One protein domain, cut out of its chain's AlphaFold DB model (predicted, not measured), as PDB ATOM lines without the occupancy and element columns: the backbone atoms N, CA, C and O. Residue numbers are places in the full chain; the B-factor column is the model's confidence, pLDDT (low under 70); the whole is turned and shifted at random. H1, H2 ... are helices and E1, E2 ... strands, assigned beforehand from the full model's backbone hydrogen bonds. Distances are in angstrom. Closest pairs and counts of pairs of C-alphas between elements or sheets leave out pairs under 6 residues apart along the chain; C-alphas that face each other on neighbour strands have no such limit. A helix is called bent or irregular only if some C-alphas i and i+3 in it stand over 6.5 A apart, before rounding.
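AT A GLANCE: This is residues 24 to 99 and 133 to 146 of the 162 residues of an uncharacterized protein of Rhizophagus irregularis (UniProt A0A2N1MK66). Picture a strongly twisted sheet of four antiparallel strands, with two short helices at each of its two edges: H4 packs over the edge strand E4, with H3 beside it, while H1 and H2 lie loosely past the other edge, E1, and are not on the sheet. A loop, residues 78 to 83, sticks out from the body between H4 and E3. The 90 printed residues have four named helices and four named strands, in the chain order H1 H2 E1 E2 H3 H4 E3 E4; the sheet's order is E1 E2 E3 E4, and the class is mixed, helices and strands. The whole is only just loose, close to compact, with a radius of gyration of the C-alphas of 14.9 A and spans of 47 by 35 by 24 A.

IN THESE COORDINATES: Begin with the sheet's longest strand, E3, residues 87 to 96: find C-alpha 87 at (224.512, 303.324, 242.232), and from there it runs 27.1 A to C-alpha 96 at (210.808, 326.413, 245.966). E2, residues 52 to 60, is 25.8 A long; E1, residues 42 to 47, 15.7 A; and E4, residues 142 to 145, 10.3 A. Among the helices, H4 is residues 70 to 76, 9.8 A, and H3 residues 63 to 68, 8.9 A. H1, residues 24 to 29, begins at C-alpha 24, (220.240, 299.756, 231.396), and is 8.6 A long; H2, residues 33 to 37, is 6.3 A.

HOW THE PARTS SIT: Look first at the inner strands E2 and E3, antiparallel at 161 degrees, with N 57 and O 90 within hydrogen-bond range at 2.9 A. On the other side of E2, the hairpin E1 and E2 has N 43 and O 56 at 2.8 A. On the other side of E3, the edge strand E4 is antiparallel to it, with N 89 and O 144 at 2.8 A. H4 is on the sheet at a height of 8.8 A and lies over E4, along the strands at 3 degrees on the local plane; their closest C-alphas, of Leu 72 and Phe 143, are 6.4 A apart. H3 and H4 touch only at the corner, at a shallow tilt of 29 degrees, opposite ways; their closest C-alphas, of Gly 66 and Lys 73, are 4.3 A apart. H1 and H2 are close but not clearly touching, with the C-alphas of Ser 29 and Ala 35 closest at 7.1 A. H2 is only just not on the sheet, with 4 pairs of C-alphas within 10 A; H1 is apart from E1. In H1, H2, H3 and H4 every O i to N i+4 pair is within hydrogen-bond range.

THE WHOLE: The two C-alphas farthest apart, of Asp 81 and His 99, are 48.0 A from each other. Residues 100 to 132 are not printed, and across this cut C-alphas 99 and 133 are 24.2 A apart. Of the links printed whole, none is long; H4 to E3, with 10 residues, is short. The mean pLDDT of the printed part is 79.0, and residues 78 to 85 and 133 to 140 are under 70.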
ATOM      1  N   GLU A  24     218.934 300.045 230.817       71.25
ATOM      2  CA  GLU A  24     220.240 299.756 231.396       71.25
ATOM      3  C   GLU A  24     221.386 300.387 230.583       71.25
ATOM      4  O   GLU A  24     222.222 301.106 231.133       71.25
ATOM      5  N   GLU A  25     221.384 300.242 229.258       75.50
ATOM      6  CA  GLU A  25     222.380 300.871 228.377       75.50
ATOM      7  C   GLU A  25     222.326 302.405 228.438       75.50
ATOM      8  O   GLU A  25     223.348 303.097 228.544       75.50
ATOM      9  N   GLN A  26     221.115 302.970 228.433       76.44
ATOM     10  CA  GLN A  26     220.913 304.411 228.603       76.44
ATOM     11  C   GLN A  26     221.401 304.908 229.964       76.44
ATOM     12  O   GLN A  26     221.798 306.067 230.093       76.44
ATOM     13  N   PHE A  27     221.376 304.051 230.981       79.31
ATOM     14  CA  PHE A  27     221.908 304.367 232.290       79.31
ATOM     15  C   PHE A  27     223.442 304.348 232.284       79.31
ATOM     16  O   PHE A  27     224.064 305.351 232.641       79.31
ATOM     17  N   TYR A  28     224.064 303.264 231.814       80.69
ATOM     18  CA  TYR A  28     225.524 303.131 231.810       80.69
ATOM     19  C   TYR A  28     226.229 304.121 230.886       80.69
ATOM     20  O   TYR A  28     227.287 304.641 231.242       80.69
ATOM     21  N   SER A  29     225.630 304.463 229.745       81.62
ATOM     22  CA  SER A  29     226.182 305.477 228.835       81.62
ATOM     23  C   SER A  29     226.389 306.839 229.517       81.62
ATOM     24  O   SER A  29     227.344 307.549 229.193       81.62
ATOM     25  N   ARG A  30     225.565 307.180 230.520       82.38
ATOM     26  CA  ARG A  30     225.672 308.420 231.315       82.38
ATOM     27  C   ARG A  30     226.741 308.363 232.404       82.38
ATOM     28  O   ARG A  30     227.047 309.397 232.991       82.38
ATOM     29  N   LEU A  31     227.302 307.185 232.664       82.81
ATOM     30  CA  LEU A  31     228.275 306.932 233.730       82.81
ATOM     31  C   LEU A  31     229.684 306.618 233.215       82.81
ATOM     32  O   LEU A  31     230.586 306.354 234.008       82.81
ATOM     33  N   THR A  32     229.896 306.670 231.901       84.00
ATOM     34  CA  THR A  32     231.238 306.587 231.308       84.00
ATOM     35  C   THR A  32     232.098 307.788 231.721       84.00
ATOM     36  O   THR A  32     231.583 308.882 231.949       84.00
ATOM     37  N   HIS A  33     233.426 307.632 231.778       81.94
ATOM     38  CA  HIS A  33     234.332 308.727 232.162       81.94
ATOM     39  C   HIS A  33     234.154 309.993 231.308       81.94
ATOM     40  O   HIS A  33     234.178 311.104 231.837       81.94
ATOM     41  N   SER A  34     233.951 309.845 229.996       86.25
ATOM     42  CA  SER A  34     233.686 310.972 229.096       86.25
ATOM     43  C   SER A  34     232.335 311.633 229.381       86.25
ATOM     44  O   SER A  34     232.243 312.859 229.374       86.25
ATOM     45  N   ALA A  35     231.300 310.849 229.691       85.88
ATOM     46  CA  ALA A  35     229.983 311.357 230.051       85.88
ATOM     47  C   ALA A  35     229.986 312.107 231.391       85.88
ATOM     48  O   ALA A  35     229.356 313.160 231.491       85.88
ATOM     49  N   LEU A  36     230.740 311.620 232.381       86.56
ATOM     50  CA  LEU A  36     230.916 312.291 233.672       86.56
ATOM     51  C   LEU A  36     231.645 313.631 233.517       86.56
ATOM     52  O   LEU A  36     231.203 314.624 234.082       86.56
ATOM     53  N   LYS A  37     232.689 313.705 232.676       87.12
ATOM     54  CA  LYS A  37     233.346 314.985 232.334       87.12
ATOM     55  C   LYS A  37     232.390 315.993 231.685       87.12
ATOM     56  O   LYS A  37     232.604 317.193 231.785       87.12
ATOM     57  N   GLN A  38     231.346 315.506 231.017       89.50
ATOM     58  CA  GLN A  38     230.303 316.319 230.388       89.50
ATOM     59  C   GLN A  38     229.072 316.517 231.292       89.50
ATOM     60  O   GLN A  38     228.054 317.016 230.817       89.50
ATOM     61  N   ASN A  39     229.128 316.110 232.568       87.69
ATOM     62  CA  ASN A  39     228.021 316.184 233.527       87.69
ATOM     63  C   ASN A  39     226.720 315.504 233.049       87.69
ATOM     64  O   ASN A  39     225.622 315.887 233.448       87.69
ATOM     65  N   LYS A  40     226.808 314.465 232.206       89.38
ATOM     66  CA  LYS A  40     225.629 313.741 231.679       89.38
ATOM     67  C   LYS A  40     224.882 312.916 232.734       89.38
ATOM     68  O   LYS A  40     223.760 312.471 232.489       89.38
ATOM     69  N   ASN A  41     225.494 312.702 233.895       90.19
ATOM     70  CA  ASN A  41     224.878 312.092 235.071       90.19
ATOM     71  C   ASN A  41     224.076 313.095 235.922       90.19
ATOM     72  O   ASN A  41     223.416 312.668 236.870       90.19
ATOM     73  N   VAL A  42     224.125 314.392 235.596       92.06
ATOM     74  CA  VAL A  42     223.414 315.468 236.294       92.06
ATOM     75  C   VAL A  42     222.179 315.875 235.494       92.06
ATOM     76  O   VAL A  42     222.220 316.043 234.275       92.06
ATOM     77  N   LYS A  43     221.056 316.061 236.186       92.25
ATOM     78  CA  LYS A  43     219.815 316.575 235.609       92.25
ATOM     79  C   LYS A  43     219.205 317.637 236.512       92.25
ATOM     80  O   LYS A  43     218.813 317.344 237.636       92.25
ATOM     81  N   ASN A  44     219.014 318.833 235.968       92.44
ATOM     82  CA  ASN A  44     218.182 319.855 236.594       92.44
ATOM     83  C   ASN A  44     216.711 319.557 236.298       92.44
ATOM     84  O   ASN A  44     216.322 319.361 235.144       92.44
ATOM     85  N   VAL A  45     215.897 319.483 237.344       90.25
ATOM     86  CA  VAL A  45     214.472 319.184 237.248       90.25
ATOM     87  C   VAL A  45     213.677 320.376 237.754       90.25
ATOM     88  O   VAL A  45     213.846 320.799 238.893       90.25
ATOM     89  N   ASN A  46     212.768 320.866 236.913       90.56
ATOM     90  CA  ASN A  46     211.692 321.766 237.305       90.56
ATOM     91  C   ASN A  46     210.397 320.949 237.389       90.56
ATOM     92  O   ASN A  46     209.897 320.431 236.387       90.56
ATOM     93  N   SER A  47     209.876 320.780 238.599       86.69
ATOM     94  CA  SER A  47     208.615 320.091 238.837       86.69
ATOM     95  C   SER A  47     207.469 321.089 238.788       86.69
ATOM     96  O   SER A  47     207.080 321.651 239.811       86.69
ATOM     97  N   GLN A  48     206.848 321.239 237.618       86.75
ATOM     98  CA  GLN A  48     205.623 322.033 237.459       86.75
ATOM     99  C   GLN A  48     204.487 321.540 238.365       86.75
ATOM    100  O   GLN A  48     203.636 322.309 238.797       86.75
ATOM    101  N   ARG A  49     204.475 320.252 238.716       84.44
ATOM    102  CA  ARG A  49     203.450 319.671 239.593       84.44
ATOM    103  C   ARG A  49     203.519 320.198 241.028       84.44
ATOM    104  O   ARG A  49     202.489 320.239 241.700       84.44
ATOM    105  N   LEU A  50     204.721 320.508 241.509       84.06
ATOM    106  CA  LEU A  50     204.979 320.913 242.894       84.06
ATOM    107  C   LEU A  50     205.477 322.360 243.009       84.06
ATOM    108  O   LEU A  50     205.490 322.901 244.109       84.06
ATOM    109  N   GLY A  51     205.864 322.981 241.893       86.56
ATOM    110  CA  GLY A  51     206.505 324.291 241.876       86.56
ATOM    111  C   GLY A  51     207.851 324.266 242.597       86.56
ATOM    112  O   GLY A  51     208.094 325.099 243.465       86.56
ATOM    113  N   VAL A  52     208.687 323.262 242.310       86.44
ATOM    114  CA  VAL A  52     210.023 323.122 242.914       86.44
ATOM    115  C   VAL A  52     211.076 322.810 241.864       86.44
ATOM    116  O   VAL A  52     210.814 322.082 240.904       86.44
ATOM    117  N   ASN A  53     212.278 323.320 242.091       88.94
ATOM    118  CA  ASN A  53     213.474 323.028 241.321       88.94
ATOM    119  C   ASN A  53     214.417 322.179 242.168       88.94
ATOM    120  O   ASN A  53     214.560 322.428 243.362       88.94
ATOM    121  N   TYR A  54     215.054 321.183 241.566       89.38
ATOM    122  CA  TYR A  54     216.090 320.391 242.225       89.38
ATOM    123  C   TYR A  54     217.063 319.819 241.201       89.38
ATOM    124  O   TYR A  54     216.758 319.693 240.013       89.38
ATOM    125  N   THR A  55     218.248 319.468 241.672       90.50
ATOM    126  CA  THR A  55     219.261 318.753 240.899       90.50
ATOM    127  C   THR A  55     219.189 317.273 241.247       90.50
ATOM    128  O   THR A  55     219.056 316.917 242.413       90.50
ATOM    129  N   VAL A  56     219.252 316.409 240.237       91.19
ATOM    130  CA  VAL A  56     219.419 314.966 240.409       91.19
ATOM    131  C   VAL A  56     220.764 314.572 239.839       91.19
ATOM    132  O   VAL A  56     220.974 314.722 238.634       91.19
ATOM    133  N   THR A  57     221.628 314.007 240.670       90.88
ATOM    134  CA  THR A  57     222.920 313.481 240.232       90.88
ATOM    135  C   THR A  57     222.974 311.986 240.473       90.88
ATOM    136  O   THR A  57     222.608 311.498 241.540       90.88
ATOM    137  N   ILE A  58     223.401 311.233 239.464       89.88
ATOM    138  CA  ILE A  58     223.642 309.798 239.604       89.88
ATOM    139  C   ILE A  58     225.112 309.590 239.954       89.88
ATOM    140  O   ILE A  58     225.999 310.074 239.246       89.88
ATOM    141  N   HIS A  59     225.354 308.830 241.016       87.12
ATOM    142  CA  HIS A  59     226.684 308.514 241.514       87.12
ATOM    143  C   HIS A  59     226.909 307.011 241.574       87.12
ATOM    144  O   HIS A  59     225.979 306.232 241.799       87.12
ATOM    145  N   LYS A  60     228.178 306.623 241.419       86.00
ATOM    146  CA  LYS A  60     228.660 305.296 241.788       86.00
ATOM    147  C   LYS A  60     229.086 305.322 243.252       86.00
ATOM    148  O   LYS A  60     229.921 306.139 243.629       86.00
ATOM    149  N   TYR A  61     228.527 304.432 244.060       84.69
ATOM    150  CA  TYR A  61     228.909 304.264 245.451       84.69
ATOM    151  C   TYR A  61     230.292 303.622 245.558       84.69
ATOM    152  O   TYR A  61     230.617 302.656 244.861       84.69
ATOM    153  N   ASN A  62     231.100 304.165 246.459       82.56
ATOM    154  CA  ASN A  62     232.299 303.531 246.970       82.56
ATOM    155  C   ASN A  62     232.276 303.648 248.505       82.56
ATOM    156  O   ASN A  62     231.624 304.532 249.064       82.56
ATOM    157  N   LYS A  63     232.972 302.738 249.190       81.56
ATOM    158  CA  LYS A  63     232.960 302.698 250.658       81.56
ATOM    159  C   LYS A  63     233.567 303.955 251.288       81.56
ATOM    160  O   LYS A  63     233.052 304.421 252.295       81.56
ATOM    161  N   SER A  64     234.592 304.541 250.664       83.19
ATOM    162  CA  SER A  64     235.252 305.747 251.177       83.19
ATOM    163  C   SER A  64     234.330 306.973 251.203       83.19
ATOM    164  O   SER A  64     234.379 307.750 252.148       83.19
ATOM    165  N   ILE A  65     233.436 307.139 250.223       81.19
ATOM    166  CA  ILE A  65     232.414 308.199 250.237       81.19
ATOM    167  C   ILE A  65     231.368 307.919 251.325       81.19
ATOM    168  O   ILE A  65     230.913 308.853 251.981       81.19
ATOM    169  N   GLY A  66     231.004 306.653 251.554       80.38
ATOM    170  CA  GLY A  66     230.121 306.268 252.662       80.38
ATOM    171  C   GLY A  66     230.722 306.581 254.037       80.38
ATOM    172  O   GLY A  66     230.031 307.074 254.918       80.38
ATOM    173  N   GLU A  67     232.021 306.370 254.231       81.56
ATOM    174  CA  GLU A  67     232.703 306.724 255.486       81.56
ATOM    175  C   GLU A  67     232.647 308.227 255.791       81.56
ATOM    176  O   GLU A  67     232.526 308.611 256.951       81.56
ATOM    177  N   LEU A  68     232.660 309.069 254.753       82.44
ATOM    178  CA  LEU A  68     232.511 310.521 254.881       82.44
ATOM    179  C   LEU A  68     231.053 310.967 255.069       82.44
ATOM    180  O   LEU A  68     230.812 312.083 255.526       82.44
ATOM    181  N   ASN A  69     230.081 310.125 254.709       81.25
ATOM    182  CA  ASN A  69     228.658 310.433 254.794       81.25
ATOM    183  C   ASN A  69     227.871 309.258 255.410       81.25
ATOM    184  O   ASN A  69     227.416 308.363 254.685       81.25
ATOM    185  N   PRO A  70     227.666 309.272 256.743       80.19
ATOM    186  CA  PRO A  70     226.967 308.209 257.461       80.19
ATOM    187  C   PRO A  70     225.545 307.927 256.953       80.19
ATOM    188  O   PRO A  70     225.126 306.769 256.942       80.19
ATOM    189  N   GLU A  71     224.814 308.947 256.490       78.81
ATOM    190  CA  GLU A  71     223.462 308.777 255.935       78.81
ATOM    191  C   GLU A  71     223.495 308.001 254.615       78.81
ATOM    192  O   GLU A  71     222.724 307.060 254.405       78.81
ATOM    193  N   LEU A  72     224.433 308.351 253.729       81.94
ATOM    194  CA  LEU A  72     224.647 307.622 252.485       81.94
ATOM    195  C   LEU A  72     225.100 306.185 252.762       81.94
ATOM    196  O   LEU A  72     224.616 305.266 252.103       81.94
ATOM    197  N   LYS A  73     225.985 305.985 253.748       83.31
ATOM    198  CA  LYS A  73     226.442 304.656 254.169       83.31
ATOM    199  C   LYS A  73     225.284 303.786 254.632       83.31
ATOM    200  O   LYS A  73     225.137 302.678 254.138       83.31
ATOM    201  N   GLN A  74     224.416 304.296 255.503       81.31
ATOM    202  CA  GLN A  74     223.232 303.561 255.960       81.31
ATOM    203  C   GLN A  74     222.299 303.186 254.796       81.31
ATOM    204  O   GLN A  74     221.716 302.103 254.783       81.31
ATOM    205  N   MET A  75     222.158 304.071 253.805       78.88
ATOM    206  CA  MET A  75     221.317 303.824 252.634       78.88
ATOM    207  C   MET A  75     221.945 302.827 251.643       78.88
ATOM    208  O   MET A  75     221.221 302.101 250.956       78.88
ATOM    209  N   MET A  76     223.273 302.804 251.522       81.31
ATOM    210  CA  MET A  76     223.990 302.074 250.470       81.31
ATOM    211  C   MET A  76     224.725 300.824 250.932       81.31
ATOM    212  O   MET A  76     224.986 299.972 250.086       81.31
ATOM    213  N   ASP A  77     225.030 300.661 252.214       76.38
ATOM    214  CA  ASP A  77     225.600 299.416 252.715       76.38
ATOM    215  C   ASP A  77     224.474 298.371 252.815       76.38
ATOM    216  O   ASP A  77     223.512 298.550 253.571       76.38
ATOM    217  N   PRO A  78     224.517 297.301 252.000       66.44
ATOM    218  CA  PRO A  78     223.540 296.234 252.108       66.44
ATOM    219  C   PRO A  78     223.696 295.484 253.445       66.44
ATOM    220  O   PRO A  78     224.793 295.443 254.007       66.44
ATOM    221  N   PRO A  79     222.626 294.830 253.936       64.38
ATOM    222  CA  PRO A  79     222.750 293.744 254.903       64.38
ATOM    223  C   PRO A  79     223.778 292.705 254.420       64.38
ATOM    224  O   PRO A  79     223.957 292.567 253.208       64.38
ATOM    225  N   PRO A  80     224.413 291.945 255.328       59.62
ATOM    226  CA  PRO A  80     225.486 291.005 254.988       59.62
ATOM    227  C   PRO A  80     225.124 289.974 253.899       59.62
ATOM    228  O   PRO A  80     226.021 289.515 253.200       59.62
ATOM    229  N   ASP A  81     223.833 289.681 253.702       59.38
ATOM    230  CA  ASP A  81     223.312 288.728 252.707       59.38
ATOM    231  C   ASP A  81     223.014 289.311 251.310       59.38
ATOM    232  O   ASP A  81     222.636 288.567 250.406       59.38
ATOM    233  N   ILE A  82     223.145 290.627 251.092       60.69
ATOM    234  CA  ILE A  82     222.785 291.260 249.811       60.69
ATOM    235  C   ILE A  82     224.040 291.752 249.079       60.69
ATOM    236  O   ILE A  82     224.902 292.428 249.645       60.69
ATOM    237  N   GLN A  83     224.131 291.424 247.787       58.41
ATOM    238  CA  GLN A  83     225.227 291.828 246.913       58.41
ATOM    239  C   GLN A  83     225.332 293.363 246.760       58.41
ATOM    240  O   GLN A  83     224.436 294.152 247.077       58.41
ATOM    241  N   LYS A  84     226.532 293.803 246.360       60.72
ATOM    242  CA  LYS A  84     227.002 295.198 246.409       60.72
ATOM    243  C   LYS A  84     226.050 296.167 245.695       60.72
ATOM    244  O   LYS A  84     225.829 296.073 244.491       60.72
ATOM    245  N   ARG A  85     225.600 297.201 246.413       63.31
ATOM    246  CA  ARG A  85     224.860 298.338 245.843       63.31
ATOM    247  C   ARG A  85     225.837 299.310 245.182       63.31
ATOM    248  O   ARG A  85     226.682 299.897 245.854       63.31
ATOM    249  N   TYR A  86     225.721 299.502 243.868       74.56
ATOM    250  CA  TYR A  86     226.699 300.301 243.118       74.56
ATOM    251  C   TYR A  86     226.263 301.725 242.809       74.56
ATOM    252  O   TYR A  86     227.139 302.559 242.611       74.56
ATOM    253  N   TYR A  87     224.965 302.028 242.738       85.00
ATOM    254  CA  TYR A  87     224.512 303.324 242.232       85.00
ATOM    255  C   TYR A  87     223.377 303.928 243.052       85.00
ATOM    256  O   TYR A  87     222.442 303.242 243.478       85.00
ATOM    257  N   TYR A  88     223.444 305.244 243.221       86.62
ATOM    258  CA  TYR A  88     222.429 306.033 243.905       86.62
ATOM    259  C   TYR A  88     222.152 307.337 243.164       86.62
ATOM    260  O   TYR A  88     222.948 307.805 242.347       86.62
ATOM    261  N   LYS A  89     220.985 307.908 243.451       89.94
ATOM    262  CA  LYS A  89     220.615 309.273 243.091       89.94
ATOM    263  C   LYS A  89     220.797 310.157 244.307       89.94
ATOM    264  O   LYS A  89     220.262 309.845 245.369       89.94
ATOM    265  N   GLU A  90     221.490 311.258 244.115       89.88
ATOM    266  CA  GLU A  90     221.492 312.395 245.014       89.88
ATOM    267  C   GLU A  90     220.481 313.420 244.499       89.88
ATOM    268  O   GLU A  90     220.488 313.764 243.316       89.88
ATOM    269  N   TYR A  91     219.598 313.882 245.375       88.81
ATOM    270  CA  TYR A  91     218.700 315.000 245.124       88.81
ATOM    271  C   TYR A  91     219.184 316.178 245.957       88.81
ATOM    272  O   TYR A  91     219.129 316.122 247.184       88.81
ATOM    273  N   SER A  92     219.646 317.233 245.298       86.56
ATOM    274  CA  SER A  92     220.237 318.404 245.945       86.56
ATOM    275  C   SER A  92     219.690 319.702 245.350       86.56
ATOM    276  O   SER A  92     218.900 319.690 244.400       86.56
ATOM    277  N   ASN A  93     220.076 320.842 245.931       85.19
ATOM    278  CA  ASN A  93     219.661 322.178 245.485       85.19
ATOM    279  C   ASN A  93     218.138 322.347 245.387       85.19
ATOM    280  O   ASN A  93     217.639 322.963 244.441       85.19
ATOM    281  N   LEU A  94     217.396 321.778 246.342       84.69
ATOM    282  CA  LEU A  94     215.951 321.944 246.396       84.69
ATOM    283  C   LEU A  94     215.620 323.424 246.620       84.69
ATOM    284  O   LEU A  94     215.986 324.011 247.635       84.69
ATOM    285  N   LYS A  95     214.913 324.022 245.666       84.38
ATOM    286  CA  LYS A  95     214.456 325.411 245.713       84.38
ATOM    287  C   LYS A  95     212.973 325.455 245.400       84.38
ATOM    288  O   LYS A  95     212.528 324.903 244.393       84.38
ATOM    289  N   LEU A  96     212.205 326.118 246.256       83.50
ATOM    290  CA  LEU A  96     210.808 326.413 245.966       83.50
ATOM    291  C   LEU A  96     210.745 327.504 244.895       83.50
ATOM    292  O   LEU A  96     211.545 328.437 244.909       83.50
ATOM    293  N   ASP A  97     209.804 327.376 243.966       80.81
ATOM    294  CA  ASP A  97     209.492 328.461 243.045       80.81
ATOM    295  C   ASP A  97     208.901 329.640 243.835       80.81
ATOM    296  O   ASP A  97     208.066 329.450 244.727       80.81
ATOM    297  N   VAL A  98     209.346 330.852 243.511       75.50
ATOM    298  CA  VAL A  98     208.833 332.092 244.104       75.50
ATOM    299  C   VAL A  98     207.365 332.292 243.709       75.50
ATOM    300  O   VAL A  98     206.575 332.796 244.504       75.50
ATOM    301  N   HIS A  99     206.966 331.822 242.522       79.50
ATOM    302  CA  HIS A  99     205.634 332.040 241.958       79.50
ATOM    303  C   HIS A  99     204.843 330.737 241.812       79.50
ATOM    304  O   HIS A  99     204.480 330.309 240.716       79.50
ATOM    305  N   LYS A 133     218.188 324.112 259.504       39.69
ATOM    306  CA  LYS A 133     218.799 324.542 260.769       39.69
ATOM    307  C   LYS A 133     220.175 323.935 261.013       39.69
ATOM    308  O   LYS A 133     220.906 324.452 261.859       39.69
ATOM    309  N   CYS A 134     220.576 322.901 260.280       40.25
ATOM    310  CA  CYS A 134     221.934 322.398 260.386       40.25
ATOM    311  C   CYS A 134     222.919 323.315 259.638       40.25
ATOM    312  O   CYS A 134     223.206 323.145 258.456       40.25
ATOM    313  N   VAL A 135     223.507 324.270 260.367       41.25
ATOM    314  CA  VAL A 135     224.623 325.145 259.930       41.25
ATOM    315  C   VAL A 135     225.805 324.348 259.340       41.25
ATOM    316  O   VAL A 135     226.649 324.900 258.639       41.25
ATOM    317  N   ARG A 136     225.867 323.034 259.591       43.16
ATOM    318  CA  ARG A 136     226.944 322.135 259.153       43.16
ATOM    319  C   ARG A 136     226.718 321.510 257.772       43.16
ATOM    320  O   ARG A 136     227.667 320.981 257.206       43.16
ATOM    321  N   THR A 137     225.512 321.589 257.210       48.81
ATOM    322  CA  THR A 137     225.190 321.052 255.878       48.81
ATOM    323  C   THR A 137     224.348 322.066 255.099       48.81
ATOM    324  O   THR A 137     223.130 321.945 255.018       48.81
ATOM    325  N   PRO A 138     224.978 323.078 254.469       48.91
ATOM    326  CA  PRO A 138     224.267 324.155 253.766       48.91
ATOM    327  C   PRO A 138     223.406 323.690 252.575       48.91
ATOM    328  O   PRO A 138     222.689 324.493 251.982       48.91
ATOM    329  N   HIS A 139     223.462 322.403 252.217       57.06
ATOM    330  CA  HIS A 139     222.703 321.804 251.125       57.06
ATOM    331  C   HIS A 139     222.190 320.427 251.572       57.06
ATOM    332  O   HIS A 139     222.927 319.449 251.432       57.06
ATOM    333  N   PRO A 140     220.965 320.312 252.122       66.25
ATOM    334  CA  PRO A 140     220.400 319.008 252.444       66.25
ATOM    335  C   PRO A 140     220.288 318.191 251.153       66.25
ATOM    336  O   PRO A 140     219.597 318.578 250.205       66.25
ATOM    337  N   ALA A 141     221.032 317.090 251.102       73.31
ATOM    338  CA  ALA A 141     221.063 316.169 249.981       73.31
ATOM    339  C   ALA A 141     220.317 314.895 250.374       73.31
ATOM    340  O   ALA A 141     220.588 314.289 251.404       73.31
ATOM    341  N   LEU A 142     219.359 314.488 249.547       82.69
ATOM    342  CA  LEU A 142     218.606 313.256 249.745       82.69
ATOM    343  C   LEU A 142     219.190 312.151 248.875       82.69
ATOM    344  O   LEU A 142     219.320 312.315 247.663       82.69
ATOM    345  N   PHE A 143     219.463 310.993 249.468       83.69
ATOM    346  CA  PHE A 143     219.995 309.842 248.745       83.69
ATOM    347  C   PHE A 143     218.909 308.799 248.501       83.69
ATOM    348  O   PHE A 143     218.152 308.435 249.400       83.69
ATOM    349  N   LYS A 144     218.831 308.282 247.272       85.81
ATOM    350  CA  LYS A 144     218.021 307.100 246.954       85.81
ATOM    351  C   LYS A 144     218.803 306.076 246.155       85.81
ATOM    352  O   LYS A 144     219.333 306.390 245.092       85.81
ATOM    353  N   GLN A 145     218.779 304.834 246.620       83.81
ATOM    354  CA  GLN A 145     219.296 303.693 245.875       83.81
ATOM    355  C   GLN A 145     218.534 303.509 244.553       83.81
ATOM    356  O   GLN A 145     217.314 303.684 244.481       83.81
ATOM    357  N   ILE A 146     219.258 303.103 243.513       82.44
ATOM    358  CA  ILE A 146     218.676 302.659 242.245       82.44
ATOM    359  C   ILE A 146     218.568 301.133 242.291       82.44
ATOM    360  O   ILE A 146     219.557 300.434 242.118       82.44
TER     361      ILE A 146